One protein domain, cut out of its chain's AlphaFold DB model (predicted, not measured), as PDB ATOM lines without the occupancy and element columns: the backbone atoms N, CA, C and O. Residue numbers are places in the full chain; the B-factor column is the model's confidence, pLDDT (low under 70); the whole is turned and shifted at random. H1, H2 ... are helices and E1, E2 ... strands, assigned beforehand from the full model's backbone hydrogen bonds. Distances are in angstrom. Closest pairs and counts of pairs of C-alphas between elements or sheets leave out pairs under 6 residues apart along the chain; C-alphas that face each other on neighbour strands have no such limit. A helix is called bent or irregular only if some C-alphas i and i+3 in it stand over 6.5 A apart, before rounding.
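What this domain is: This is residues 2 to 84 of the 570 residues of an uncharacterized protein of Nitrososphaerales archaeon (UniProt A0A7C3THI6). What is the main picture of these coordinates? One long helix, H3, is the shaft between two separate ends: at its first end sits a short helical hairpin of H1 and H2 with the small strand E1, and toward its other end come a long looping link and the short helix H4, which touches no helix. The shaft is bare along residues 38 to 44, and residues 61 to 66 of the link stick out. What is it built of? The printed part has 83 residues with four named helices and one named strand, in the order H1, H2, E1, H3, H4; the class is mostly helix, and E1 pairs with no named strand. How compact is it? It is only just loose, close to extended, with a radius of gyration of the C-alphas of 17.5 A and spans of 44 by 36 by 25 A.

How they stand to each other: What meets the longest helix? H3, residues 33 to 50, and H2, residues 15 to 23, only just touch, with 3 pairs of C-alphas within 8 A; they touch only at their ends, and H3 does so with residues 33 to 34 alone. Their closest C-alphas are those of Val 23 and Arg 34, 4.7 A apart, and their lines are about perpendicular at 83 degrees. The closest C-alphas of H3 and E1, residues 26 to 28, are those of Trp 33 and Tyr 27, 5.1 A apart. What lies farther out at that end? H1, residues 2 to 13, and H2 touch and form a helical hairpin, with a shallow tilt of 23 degrees, opposite ways; their closest C-alphas are those of Phe 11 and Tyr 18, 4.9 A apart. E1 pairs with no named strand, but its residues 26 to 28 pair with residues 31 to 32, antiparallel. What stays apart? H4, residues 74 to 81, is apart from H1, H2, H3 and E1. H1 and E1 are only just apart, at 8.1 A; H1 and H3 are apart, and so are H2 and E1. How do the helix backbones run? Every O i to N i+4 pair is within hydrogen-bond range in H1, H3 and H4, and 3 of 5 are in H2. H2 is irregular: C-alphas 17 and 20 are 7.7 A apart, against about 5 A in a regular helix.

Where its parts are: Where is the longest helix? H3 runs from Trp 33, C-alpha at (-131.338, -39.565, 108.747), to Tyr 50, C-alpha at (-122.522, -52.643, 128.590), 25.3 A from first to last C-alpha. What comes before it? H1, from Asn 2, C-alpha at (-144.023, -33.187, 105.870), to Ser 13, is 16.7 A long. H2, from Pro 15 to Val 23, is 10.8 A long, and E1, from Gln 26 to Lys 28, is 5.7 A. What comes last? H4 runs from Asp 74 to Ala 81, C-alpha at (-131.033, -69.674, 123.824), and is 10.3 A long.

The domain as a whole: How large is it? The two C-alphas farthest apart are those of Asn 2 and Phe 62, at 47.0 A. Without the stretches that stand free, residues 38 to 44 of H3 and residues 61 to 66, the body spans 44 by 27 by 21 A. Which links are long? The link from H3 to H4, with 23 residues, is long, while those from H1 to H2, H2 to E1 and E1 to H3 are tight. Is it unbroken, and how confident is the model? The printed part has no cut from residue 2 to 84. The mean pLDDT of the printed part is 76.0, and residues 55 to 74 are under 70.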
ATOM      1  N   ASN A   2    -143.378 -32.674 107.095       75.38
ATOM      2  CA  ASN A   2    -144.023 -33.187 105.870       75.38
ATOM      3  C   ASN A   2    -143.052 -33.754 104.820       75.38
ATOM      4  O   ASN A   2    -143.342 -34.783 104.221       75.38
ATOM      5  N   GLU A   3    -141.873 -33.154 104.646       79.50
ATOM      6  CA  GLU A   3    -140.852 -33.663 103.713       79.50
ATOM      7  C   GLU A   3    -140.334 -35.054 104.093       79.50
ATOM      8  O   GLU A   3    -140.212 -35.916 103.229       79.50
ATOM      9  N   ARG A   4    -140.119 -35.319 105.390       81.19
ATOM     10  CA  ARG A   4    -139.663 -36.634 105.882       81.19
ATOM     11  C   ARG A   4    -140.701 -37.719 105.648       81.19
ATOM     12  O   ARG A   4    -140.363 -38.809 105.210       81.19
ATOM     13  N   ILE A   5    -141.967 -37.403 105.923       85.62
ATOM     14  CA  ILE A   5    -143.090 -38.323 105.707       85.62
ATOM     15  C   ILE A   5    -143.225 -38.637 104.214       85.62
ATOM     16  O   ILE A   5    -143.387 -39.795 103.842       85.62
ATOM     17  N   ASN A   6    -143.124 -37.625 103.352       88.62
ATOM     18  CA  ASN A   6    -143.222 -37.812 101.906       88.62
ATOM     19  C   ASN A   6    -142.042 -38.605 101.342       88.62
ATOM     20  O   ASN A   6    -142.243 -39.472 100.497       88.62
ATOM     21  N   ALA A   7    -140.829 -38.357 101.826       84.88
ATOM     22  CA  ALA A   7    -139.665 -39.126 101.422       84.88
ATOM     23  C   ALA A   7    -139.717 -40.575 101.903       84.88
ATOM     24  O   ALA A   7    -139.402 -41.472 101.131       84.88
ATOM     25  N   PHE A   8    -140.198 -40.821 103.124       89.56
ATOM     26  CA  PHE A   8    -140.426 -42.180 103.608       89.56
ATOM     27  C   PHE A   8    -141.472 -42.916 102.762       89.56
ATOM     28  O   PHE A   8    -141.271 -44.069 102.399       89.56
ATOM     29  N   LYS A   9    -142.563 -42.246 102.367       93.00
ATOM     30  CA  LYS A   9    -143.558 -42.822 101.446       93.00
ATOM     31  C   LYS A   9    -142.964 -43.152 100.073       93.00
ATOM     32  O   LYS A   9    -143.273 -44.208  99.533       93.00
ATOM     33  N   LYS A  10    -142.108 -42.280  99.523       92.06
ATOM     34  CA  LYS A  10    -141.383 -42.557  98.269       92.06
ATOM     35  C   LYS A  10    -140.450 -43.758  98.428       92.06
ATOM     36  O   LYS A  10    -140.543 -44.686  97.632       92.06
ATOM     37  N   PHE A  11    -139.653 -43.789  99.494       93.56
ATOM     38  CA  PHE A  11    -138.819 -44.934  99.853       93.56
ATOM     39  C   PHE A  11    -139.617 -46.240  99.928       93.56
ATOM     40  O   PHE A  11    -139.263 -47.192  99.247       93.56
ATOM     41  N   LEU A  12    -140.744 -46.274 100.644       94.88
ATOM     42  CA  LEU A  12    -141.592 -47.471 100.720       94.88
ATOM     43  C   LEU A  12    -142.151 -47.913  99.359       94.88
ATOM     44  O   LEU A  12    -142.374 -49.100  99.156       94.88
ATOM     45  N   SER A  13    -142.384 -46.977  98.433       96.25
ATOM     46  CA  SER A  13    -142.893 -47.304  97.094       96.25
ATOM     47  C   SER A  13    -141.836 -47.908  96.164       96.25
ATOM     48  O   SER A  13    -142.186 -48.692  95.287       96.25
ATOM     49  N   ASN A  14    -140.559 -47.547  96.335       94.25
ATOM     50  CA  ASN A  14    -139.438 -48.117  95.589       94.25
ATOM     51  C   ASN A  14    -138.122 -47.902  96.371       94.25
ATOM     52  O   ASN A  14    -137.459 -46.874  96.185       94.25
ATOM     53  N   PRO A  15    -137.757 -48.842  97.261       93.44
ATOM     54  CA  PRO A  15    -136.614 -48.676  98.154       93.44
ATOM     55  C   PRO A  15    -135.292 -48.474  97.417       93.44
ATOM     56  O   PRO A  15    -134.553 -47.562  97.767       93.44
ATOM     57  N   GLU A  16    -135.022 -49.260  96.373       93.56
ATOM     58  CA  GLU A  16    -133.770 -49.192  95.605       93.56
ATOM     59  C   GLU A  16    -133.560 -47.815  94.973       93.56
ATOM     60  O   GLU A  16    -132.475 -47.242  95.054       93.56
ATOM     61  N   ARG A  17    -134.618 -47.240  94.390       94.94
ATOM     62  CA  ARG A  17    -134.542 -45.934  93.727       94.94
ATOM     63  C   ARG A  17    -134.393 -44.774  94.707       94.94
ATOM     64  O   ARG A  17    -133.704 -43.807  94.400       94.94
ATOM     65  N   TYR A  18    -135.101 -44.827  95.832       93.81
ATOM     66  CA  TYR A  18    -135.252 -43.680  96.736       93.81
ATOM     67  C   TYR A  18    -134.450 -43.810  98.036       93.81
ATOM     68  O   TYR A  18    -134.601 -42.970  98.924       93.81
ATOM     69  N   TYR A  19    -133.614 -44.842  98.172       91.06
ATOM     70  CA  TYR A  19    -132.793 -45.052  99.362       91.06
ATOM     71  C   TYR A  19    -131.914 -43.836  99.670       91.06
ATOM     72  O   TYR A  19    -132.019 -43.278 100.762       91.06
ATOM     73  N   GLU A  20    -131.109 -43.382  98.703       91.50
ATOM     74  CA  GLU A  20    -130.187 -42.255  98.902       91.50
ATOM     75  C   GLU A  20    -130.924 -40.952  99.241       91.50
ATOM     76  O   GLU A  20    -130.530 -40.233 100.162       91.50
ATOM     77  N   ASP A  21    -132.049 -40.686  98.574       88.44
ATOM     78  CA  ASP A  21    -132.894 -39.525  98.865       88.44
ATOM     79  C   ASP A  21    -133.416 -39.558 100.306       88.44
ATOM     80  O   ASP A  21    -133.447 -38.538 100.996       88.44
ATOM     81  N   PHE A  22    -133.828 -40.733 100.784       91.12
ATOM     82  CA  PHE A  22    -134.371 -40.883 102.126       91.12
ATOM     83  C   PHE A  22    -133.294 -40.755 103.207       91.12
ATOM     84  O   PHE A  22    -133.476 -40.010 104.173       91.12
ATOM     85  N   VAL A  23    -132.162 -41.447 103.063       90.38
ATOM     86  CA  VAL A  23    -131.127 -41.465 104.107       90.38
ATOM     87  C   VAL A  23    -130.385 -40.130 104.225       90.38
ATOM     88  O   VAL A  23    -129.930 -39.778 105.315       90.38
ATOM     89  N   ASN A  24    -130.313 -39.334 103.157       90.88
ATOM     90  CA  ASN A  24    -129.642 -38.032 103.183       90.88
ATOM     91  C   ASN A  24    -130.541 -36.878 103.659       90.88
ATOM     92  O   ASN A  24    -130.063 -35.760 103.850       90.88
ATOM     93  N   ILE A  25    -131.822 -37.130 103.944       91.62
ATOM     94  CA  ILE A  25    -132.723 -36.100 104.472       91.62
ATOM     95  C   ILE A  25    -132.297 -35.605 105.847       91.62
ATOM     96  O   ILE A  25    -131.974 -36.371 106.752       91.62
ATOM     97  N   GLN A  26    -132.396 -34.292 106.039       89.31
ATOM     98  CA  GLN A  26    -132.125 -33.626 107.306       89.31
ATOM     99  C   GLN A  26    -133.067 -34.128 108.423       89.31
ATOM    100  O   GLN A  26    -134.282 -33.887 108.392       89.31
ATOM    101  N   TYR A  27    -132.516 -34.767 109.462       81.62
ATOM    102  CA  TYR A  27    -133.246 -35.222 110.656       81.62
ATOM    103  C   TYR A  27    -133.241 -34.191 111.800       81.62
ATOM    104  O   TYR A  27    -134.244 -33.995 112.494       81.62
ATOM    105  N   LYS A  28    -132.148 -33.454 111.972       84.31
ATOM    106  CA  LYS A  28    -132.058 -32.269 112.841       84.31
ATOM    107  C   LYS A  28    -131.088 -31.265 112.213       84.31
ATOM    108  O   LYS A  28    -130.374 -31.659 111.294       84.31
ATOM    109  N   PRO A  29    -131.023 -29.999 112.665       84.06
ATOM    110  CA  PRO A  29    -130.210 -28.972 112.003       84.06
ATOM    111  C   PRO A  29    -128.751 -29.375 111.746       84.06
ATOM    112  O   PRO A  29    -128.146 -28.905 110.798       84.06
ATOM    113  N   THR A  30    -128.213 -30.296 112.545       85.56
ATOM    114  CA  THR A  30    -126.833 -30.772 112.439       85.56
ATOM    115  C   THR A  30    -126.671 -32.192 111.895       85.56
ATOM    116  O   THR A  30    -125.530 -32.612 111.746       85.56
ATOM    117  N   LYS A  31    -127.751 -32.962 111.648       87.94
ATOM    118  CA  LYS A  31    -127.638 -34.376 111.224       87.94
ATOM    119  C   LYS A  31    -128.694 -34.826 110.213       87.94
ATOM    120  O   LYS A  31    -129.869 -34.465 110.346       87.94
ATOM    121  N   THR A  32    -128.293 -35.675 109.269       90.94
ATOM    122  CA  THR A  32    -129.178 -36.406 108.343       90.94
ATOM    123  C   THR A  32    -129.807 -37.645 108.997       90.94
ATOM    124  O   THR A  32    -129.461 -38.009 110.125       90.94
ATOM    125  N   TRP A  33    -130.747 -38.300 108.307       87.62
ATOM    126  CA  TRP A  33    -131.338 -39.565 108.747       87.62
ATOM    127  C   TRP A  33    -130.284 -40.667 108.847       87.62
ATOM    128  O   TRP A  33    -130.231 -41.341 109.871       87.62
ATOM    129  N   ARG A  34    -129.384 -40.779 107.858       89.62
ATOM    130  CA  ARG A  34    -128.235 -41.698 107.860       89.62
ATOM    131  C   ARG A  34    -127.391 -41.515 109.116       89.62
ATOM    132  O   ARG A  34    -127.157 -42.471 109.841       89.62
ATOM    133  N   GLN A  35    -126.983 -40.280 109.404       85.88
ATOM    134  CA  GLN A  35    -126.155 -39.978 110.575       85.88
ATOM    135  C   GLN A  35    -126.876 -40.306 111.886       85.88
ATOM    136  O   GLN A  35    -126.277 -40.873 112.791       85.88
ATOM    137  N   ASN A  36    -128.171 -39.991 111.988       86.56
ATOM    138  CA  ASN A  36    -128.953 -40.336 113.173       86.56
ATOM    139  C   ASN A  36    -129.162 -41.853 113.321       86.56
ATOM    140  O   ASN A  36    -129.168 -42.355 114.439       86.56
ATOM    141  N   TRP A  37    -129.342 -42.576 112.214       83.25
ATOM    142  CA  TRP A  37    -129.475 -44.032 112.204       83.25
ATOM    143  C   TRP A  37    -128.180 -44.716 112.642       83.25
ATOM    144  O   TRP A  37    -128.221 -45.590 113.497       83.25
ATOM    145  N   VAL A  38    -127.032 -44.268 112.127       79.50
ATOM    146  CA  VAL A  38    -125.711 -44.766 112.542       79.50
ATOM    147  C   VAL A  38    -125.486 -44.549 114.040       79.50
ATOM    148  O   VAL A  38    -125.050 -45.468 114.724       79.50
ATOM    149  N   GLU A  39    -125.838 -43.375 114.574       79.69
ATOM    150  CA  GLU A  39    -125.764 -43.124 116.022       79.69
ATOM    151  C   GLU A  39    -126.689 -44.040 116.814       79.69
ATOM    152  O   GLU A  39    -126.265 -44.608 117.809       79.69
ATOM    153  N   PHE A  40    -127.926 -44.228 116.354       82.31
ATOM    154  CA  PHE A  40    -128.876 -45.116 117.012       82.31
ATOM    155  C   PHE A  40    -128.390 -46.573 117.049       82.31
ATOM    156  O   PHE A  40    -128.476 -47.216 118.093       82.31
ATOM    157  N   VAL A  41    -127.863 -47.090 115.932       78.12
ATOM    158  CA  VAL A  41    -127.302 -48.448 115.855       78.12
ATOM    159  C   VAL A  41    -126.095 -48.585 116.779       78.12
ATOM    160  O   VAL A  41    -126.021 -49.558 117.527       78.12
ATOM    161  N   ARG A  42    -125.189 -47.599 116.779       77.12
ATOM    162  CA  ARG A  42    -124.036 -47.578 117.687       77.12
ATOM    163  C   ARG A  42    -124.482 -47.585 119.147       77.12
ATOM    164  O   ARG A  42    -124.037 -48.444 119.888       77.12
ATOM    165  N   ASP A  43    -125.396 -46.700 119.538       80.44
ATOM    166  CA  ASP A  43    -125.866 -46.603 120.924       80.44
ATOM    167  C   ASP A  43    -126.560 -47.910 121.385       80.44
ATOM    168  O   ASP A  43    -126.503 -48.269 122.562       80.44
ATOM    169  N   TYR A  44    -127.207 -48.650 120.470       80.81
ATOM    170  CA  TYR A  44    -127.801 -49.961 120.763       80.81
ATOM    171  C   TYR A  44    -126.747 -51.061 120.936       80.81
ATOM    172  O   TYR A  44    -126.863 -51.889 121.839       80.81
ATOM    173  N   ALA A  45    -125.714 -51.058 120.092       76.50
ATOM    174  CA  ALA A  45    -124.601 -51.991 120.198       76.50
ATOM    175  C   ALA A  45    -123.752 -51.716 121.451       76.50
ATOM    176  O   ALA A  45    -123.429 -52.649 122.182       76.50
ATOM    177  N   ASP A  46    -123.516 -50.441 121.776       77.94
ATOM    178  CA  ASP A  46    -122.890 -50.009 123.026       77.94
ATOM    179  C   ASP A  46    -123.701 -50.504 124.230       77.94
ATOM    180  O   ASP A  46    -123.136 -51.071 125.160       77.94
ATOM    181  N   LEU A  47    -125.034 -50.357 124.219       84.00
ATOM    182  CA  LEU A  47    -125.887 -50.885 125.289       84.00
ATOM    183  C   LEU A  47    -125.742 -52.404 125.441       84.00
ATOM    184  O   LEU A  47    -125.610 -52.889 126.562       84.00
ATOM    185  N   ALA A  48    -125.755 -53.155 124.338       81.94
ATOM    186  CA  ALA A  48    -125.548 -54.601 124.371       81.94
ATOM    187  C   ALA A  48    -124.154 -54.969 124.914       81.94
ATOM    188  O   ALA A  48    -124.033 -55.932 125.674       81.94
ATOM    189  N   ALA A  49    -123.129 -54.168 124.609       77.75
ATOM    190  CA  ALA A  49    -121.797 -54.322 125.175       77.75
ATOM    191  C   ALA A  49    -121.751 -54.011 126.681       77.75
ATOM    192  O   ALA A  49    -121.198 -54.790 127.448       77.75
ATOM    193  N   TYR A  50    -122.397 -52.939 127.152       84.62
ATOM    194  CA  TYR A  50    -122.522 -52.643 128.590       84.62
ATOM    195  C   TYR A  50    -123.301 -53.714 129.367       84.62
ATOM    196  O   TYR A  50    -123.128 -53.845 130.579       84.62
ATOM    197  N   CYS A  51    -124.152 -54.471 128.679       87.50
ATOM    198  CA  CYS A  51    -124.856 -55.636 129.209       87.50
ATOM    199  C   CYS A  51    -124.018 -56.931 129.187       87.50
ATOM    200  O   CYS A  51    -124.502 -57.959 129.652       87.50
ATOM    201  N   GLY A  52    -122.809 -56.921 128.613       79.00
ATOM    202  CA  GLY A  52    -121.965 -58.113 128.447       79.00
ATOM    203  C   GLY A  52    -122.465 -59.118 127.404       79.00
ATOM    204  O   GLY A  52    -121.973 -60.247 127.346       79.00
ATOM    205  N   LEU A  53    -123.444 -58.732 126.577       79.19
ATOM    206  CA  LEU A  53    -123.965 -59.553 125.476       79.19
ATOM    207  C   LEU A  53    -123.079 -59.451 124.231       79.19
ATOM    208  O   LEU A  53    -122.989 -60.367 123.429       79.19
ATOM    209  N   LEU A  54    -122.404 -58.326 124.056       70.00
ATOM    210  CA  LEU A  54    -121.355 -58.201 123.060       70.00
ATOM    211  C   LEU A  54    -120.055 -57.920 123.826       70.00
ATOM    212  O   LEU A  54    -120.082 -57.152 124.788       70.00
ATOM    213  N   PRO A  55    -118.917 -58.518 123.448       60.62
ATOM    214  CA  PRO A  55    -117.636 -57.978 123.836       60.62
ATOM    215  C   PRO A  55    -117.585 -56.551 123.311       60.62
ATOM    216  O   PRO A  55    -118.038 -56.239 122.200       60.62
ATOM    217  N   ALA A  56    -117.120 -55.656 124.168       52.38
ATOM    218  CA  ALA A  56    -117.037 -54.261 123.812       52.38
ATOM    219  C   ALA A  56    -116.126 -54.085 122.589       52.38
ATOM    220  O   ALA A  56    -115.185 -54.858 122.419       52.38
ATOM    221  N   PHE A  57    -116.457 -53.110 121.730       49.38
ATOM    222  CA  PHE A  57    -115.825 -52.883 120.427       49.38
ATOM    223  C   PHE A  57    -114.304 -53.062 120.521       49.38
ATOM    224  O   PHE A  57    -113.598 -52.195 121.049       49.38
ATOM    225  N   PHE A  58    -113.814 -54.209 120.043       43.03
ATOM    226  CA  PHE A  58    -112.390 -54.474 119.991       43.03
ATOM    227  C   PHE A  58    -111.860 -53.646 118.837       43.03
ATOM    228  O   PHE A  58    -112.081 -53.959 117.673       43.03
ATOM    229  N   LYS A  59    -111.229 -52.523 119.173       39.19
ATOM    230  CA  LYS A  59    -110.454 -51.775 118.201       39.19
ATOM    231  C   LYS A  59    -109.091 -52.430 118.166       39.19
ATOM    232  O   LYS A  59    -108.325 -52.240 119.114       39.19
ATOM    233  N   ASN A  60    -108.820 -53.206 117.123       38.12
ATOM    234  CA  ASN A  60    -107.543 -53.876 116.988       38.12
ATOM    235  C   ASN A  60    -106.417 -52.822 117.072       38.12
ATOM    236  O   ASN A  60    -106.347 -51.918 116.231       38.12
ATOM    237  N   PRO A  61    -105.537 -52.868 118.092       33.88
ATOM    238  CA  PRO A  61    -104.466 -51.886 118.230       33.88
ATOM    239  C   PRO A  61    -103.402 -52.011 117.123       33.88
ATOM    240  O   PRO A  61    -102.530 -51.147 117.032       33.88
ATOM    241  N   PHE A  62    -103.494 -53.039 116.272       35.50
ATOM    242  CA  PHE A  62    -102.579 -53.338 115.170       35.50
ATOM    243  C   PHE A  62    -103.122 -52.951 113.776       35.50
ATOM    244  O   PHE A  62    -102.460 -53.221 112.777       35.50
ATOM    245  N   GLY A  63    -104.257 -52.243 113.704       32.59
ATOM    246  CA  GLY A  63    -104.804 -51.663 112.467       32.59
ATOM    247  C   GLY A  63    -106.070 -52.352 111.950       32.59
ATOM    248  O   GLY A  63    -106.460 -53.394 112.468       32.59
ATOM    249  N   ASP A  64    -106.697 -51.730 110.939       32.88
ATOM    250  CA  ASP A  64    -107.987 -52.134 110.357       32.88
ATOM    251  C   ASP A  64    -107.943 -53.605 109.903       32.88
ATOM    252  O   ASP A  64    -107.357 -53.946 108.873       32.88
ATOM    253  N   SER A  65    -108.569 -54.481 110.685       38.00
ATOM    254  CA  SER A  65    -108.781 -55.890 110.345       38.00
ATOM    255  C   SER A  65    -110.279 -56.142 110.205       38.00
ATOM    256  O   SER A  65    -111.079 -55.455 110.837       38.00
ATOM    257  N   GLU A  66    -110.688 -57.139 109.416       36.84
ATOM    258  CA  GLU A  66    -112.102 -57.553 109.317       36.84
ATOM    259  C   GLU A  66    -112.697 -58.017 110.672       36.84
ATOM    260  O   GLU A  66    -113.903 -58.232 110.773       36.84
ATOM    261  N   GLU A  67    -111.865 -58.128 111.719       39.06
ATOM    262  CA  GLU A  67    -112.239 -58.398 113.114       39.06
ATOM    263  C   GLU A  67    -112.567 -57.127 113.934       39.06
ATOM    264  O   GLU A  67    -112.942 -57.242 115.102       39.06
ATOM    265  N   ASP A  68    -112.481 -55.918 113.357       38.22
ATOM    266  CA  ASP A  68    -112.989 -54.699 113.999       38.22
ATOM    267  C   ASP A  68    -114.523 -54.738 114.043       38.22
ATOM    268  O   ASP A  68    -115.233 -54.376 113.098       38.22
ATOM    269  N   GLY A  69    -115.065 -55.195 115.166       47.81
ATOM    270  CA  GLY A  69    -116.499 -55.351 115.319       47.81
ATOM    271  C   GLY A  69    -116.910 -55.917 116.666       47.81
ATOM    272  O   GLY A  69    -116.101 -56.292 117.510       47.81
ATOM    273  N   TYR A  70    -118.221 -55.957 116.875       52.03
ATOM    274  CA  TYR A  70    -118.807 -56.652 118.010       52.03
ATOM    275  C   TYR A  70    -118.761 -58.157 117.725       52.03
ATOM    276  O   TYR A  70    -119.500 -58.642 116.869       52.03
ATOM    277  N   VAL A  71    -117.886 -58.889 118.414       54.66
ATOM    278  CA  VAL A  71    -117.877 -60.364 118.380       54.66
ATOM    279  C   VAL A  71    -119.103 -60.885 119.155       54.66
ATOM    280  O   VAL A  71    -119.764 -60.136 119.862       54.66
ATOM    281  N   PHE A  72    -119.511 -62.136 118.989       60.88
ATOM    282  CA  PHE A  72    -120.654 -62.683 119.725       60.88
ATOM    283  C   PHE A  72    -120.157 -63.378 121.002       60.88
ATOM    284  O   PHE A  72    -119.309 -64.261 120.901       60.88
ATOM    285  N   SER A  73    -120.620 -62.968 122.192       66.50
ATOM    286  CA  SER A  73    -120.192 -63.593 123.458       66.50
ATOM    287  C   SER A  73    -120.976 -64.870 123.768       66.50
ATOM    288  O   SER A  73    -122.117 -65.024 123.324       66.50
ATOM    289  N   ASP A  74    -120.408 -65.765 124.584       68.31
ATOM    290  CA  ASP A  74    -121.133 -66.942 125.081       68.31
ATOM    291  C   ASP A  74    -122.378 -66.523 125.884       68.31
ATOM    292  O   ASP A  74    -123.452 -67.087 125.697       68.31
ATOM    293  N   ASN A  75    -122.291 -65.452 126.680       76.94
ATOM    294  CA  ASN A  75    -123.441 -64.887 127.391       76.94
ATOM    295  C   ASN A  75    -124.559 -64.405 126.436       76.94
ATOM    296  O   ASN A  75    -125.745 -64.548 126.736       76.94
ATOM    297  N   ALA A  76    -124.229 -63.882 125.246       80.31
ATOM    298  CA  ALA A  76    -125.249 -63.623 124.227       80.31
ATOM    299  C   ALA A  76    -125.819 -64.895 123.606       80.31
ATOM    300  O   ALA A  76    -127.018 -64.923 123.320       80.31
ATOM    301  N   ALA A  77    -125.012 -65.943 123.422       78.25
ATOM    302  CA  ALA A  77    -125.512 -67.241 122.974       78.25
ATOM    303  C   ALA A  77    -126.534 -67.800 123.967       78.25
ATOM    304  O   ALA A  77    -127.647 -68.148 123.572       78.25
ATOM    305  N   GLN A  78    -126.197 -67.775 125.255       80.88
ATOM    306  CA  GLN A  78    -127.063 -68.204 126.350       80.88
ATOM    307  C   GLN A  78    -128.333 -67.349 126.442       80.88
ATOM    308  O   GLN A  78    -129.437 -67.879 126.572       80.88
ATOM    309  N   TYR A  79    -128.218 -66.025 126.306       86.62
ATOM    310  CA  TYR A  79    -129.376 -65.131 126.280       86.62
ATOM    311  C   TYR A  79    -130.317 -65.427 125.099       86.62
ATOM    312  O   TYR A  79    -131.534 -65.491 125.279       86.62
ATOM    313  N   LEU A  80    -129.779 -65.650 123.892       84.56
ATOM    314  CA  LEU A  80    -130.587 -66.014 122.721       84.56
ATOM    315  C   LEU A  80    -131.203 -67.413 122.837       84.56
ATOM    316  O   LEU A  80    -132.310 -67.626 122.341       84.56
ATOM    317  N   ALA A  81    -130.519 -68.345 123.504       84.81
ATOM    318  CA  ALA A  81    -131.033 -69.674 123.824       84.81
ATOM    319  C   ALA A  81    -132.089 -69.658 124.950       84.81
ATOM    320  O   ALA A  81    -132.804 -70.639 125.138       84.81
ATOM    321  N   GLY A  82    -132.230 -68.537 125.669       85.88
ATOM    322  CA  GLY A  82    -133.150 -68.386 126.797       85.88
ATOM    323  C   GLY A  82    -132.623 -68.958 128.115       85.88
ATOM    324  O   GLY A  82    -133.398 -69.103 129.059       85.88
ATOM    325  N   GLU A  83    -131.330 -69.270 128.183       86.06
ATOM    326  CA  GLU A  83    -130.643 -69.762 129.382       86.06
ATOM    327  C   GLU A  83    -130.366 -68.623 130.374       86.06
ATOM    328  O   GLU A  83    -130.482 -68.819 131.581       86.06
ATOM    329  N   VAL A  84    -130.097 -67.412 129.869       88.06
ATOM    330  CA  VAL A  84    -129.953 -66.193 130.681       88.06
ATOM    331  C   VAL A  84    -131.173 -65.292 130.495       88.06
ATOM    332  O   VAL A  84    -131.572 -64.963 129.375       88.06
TER     333      VAL A  84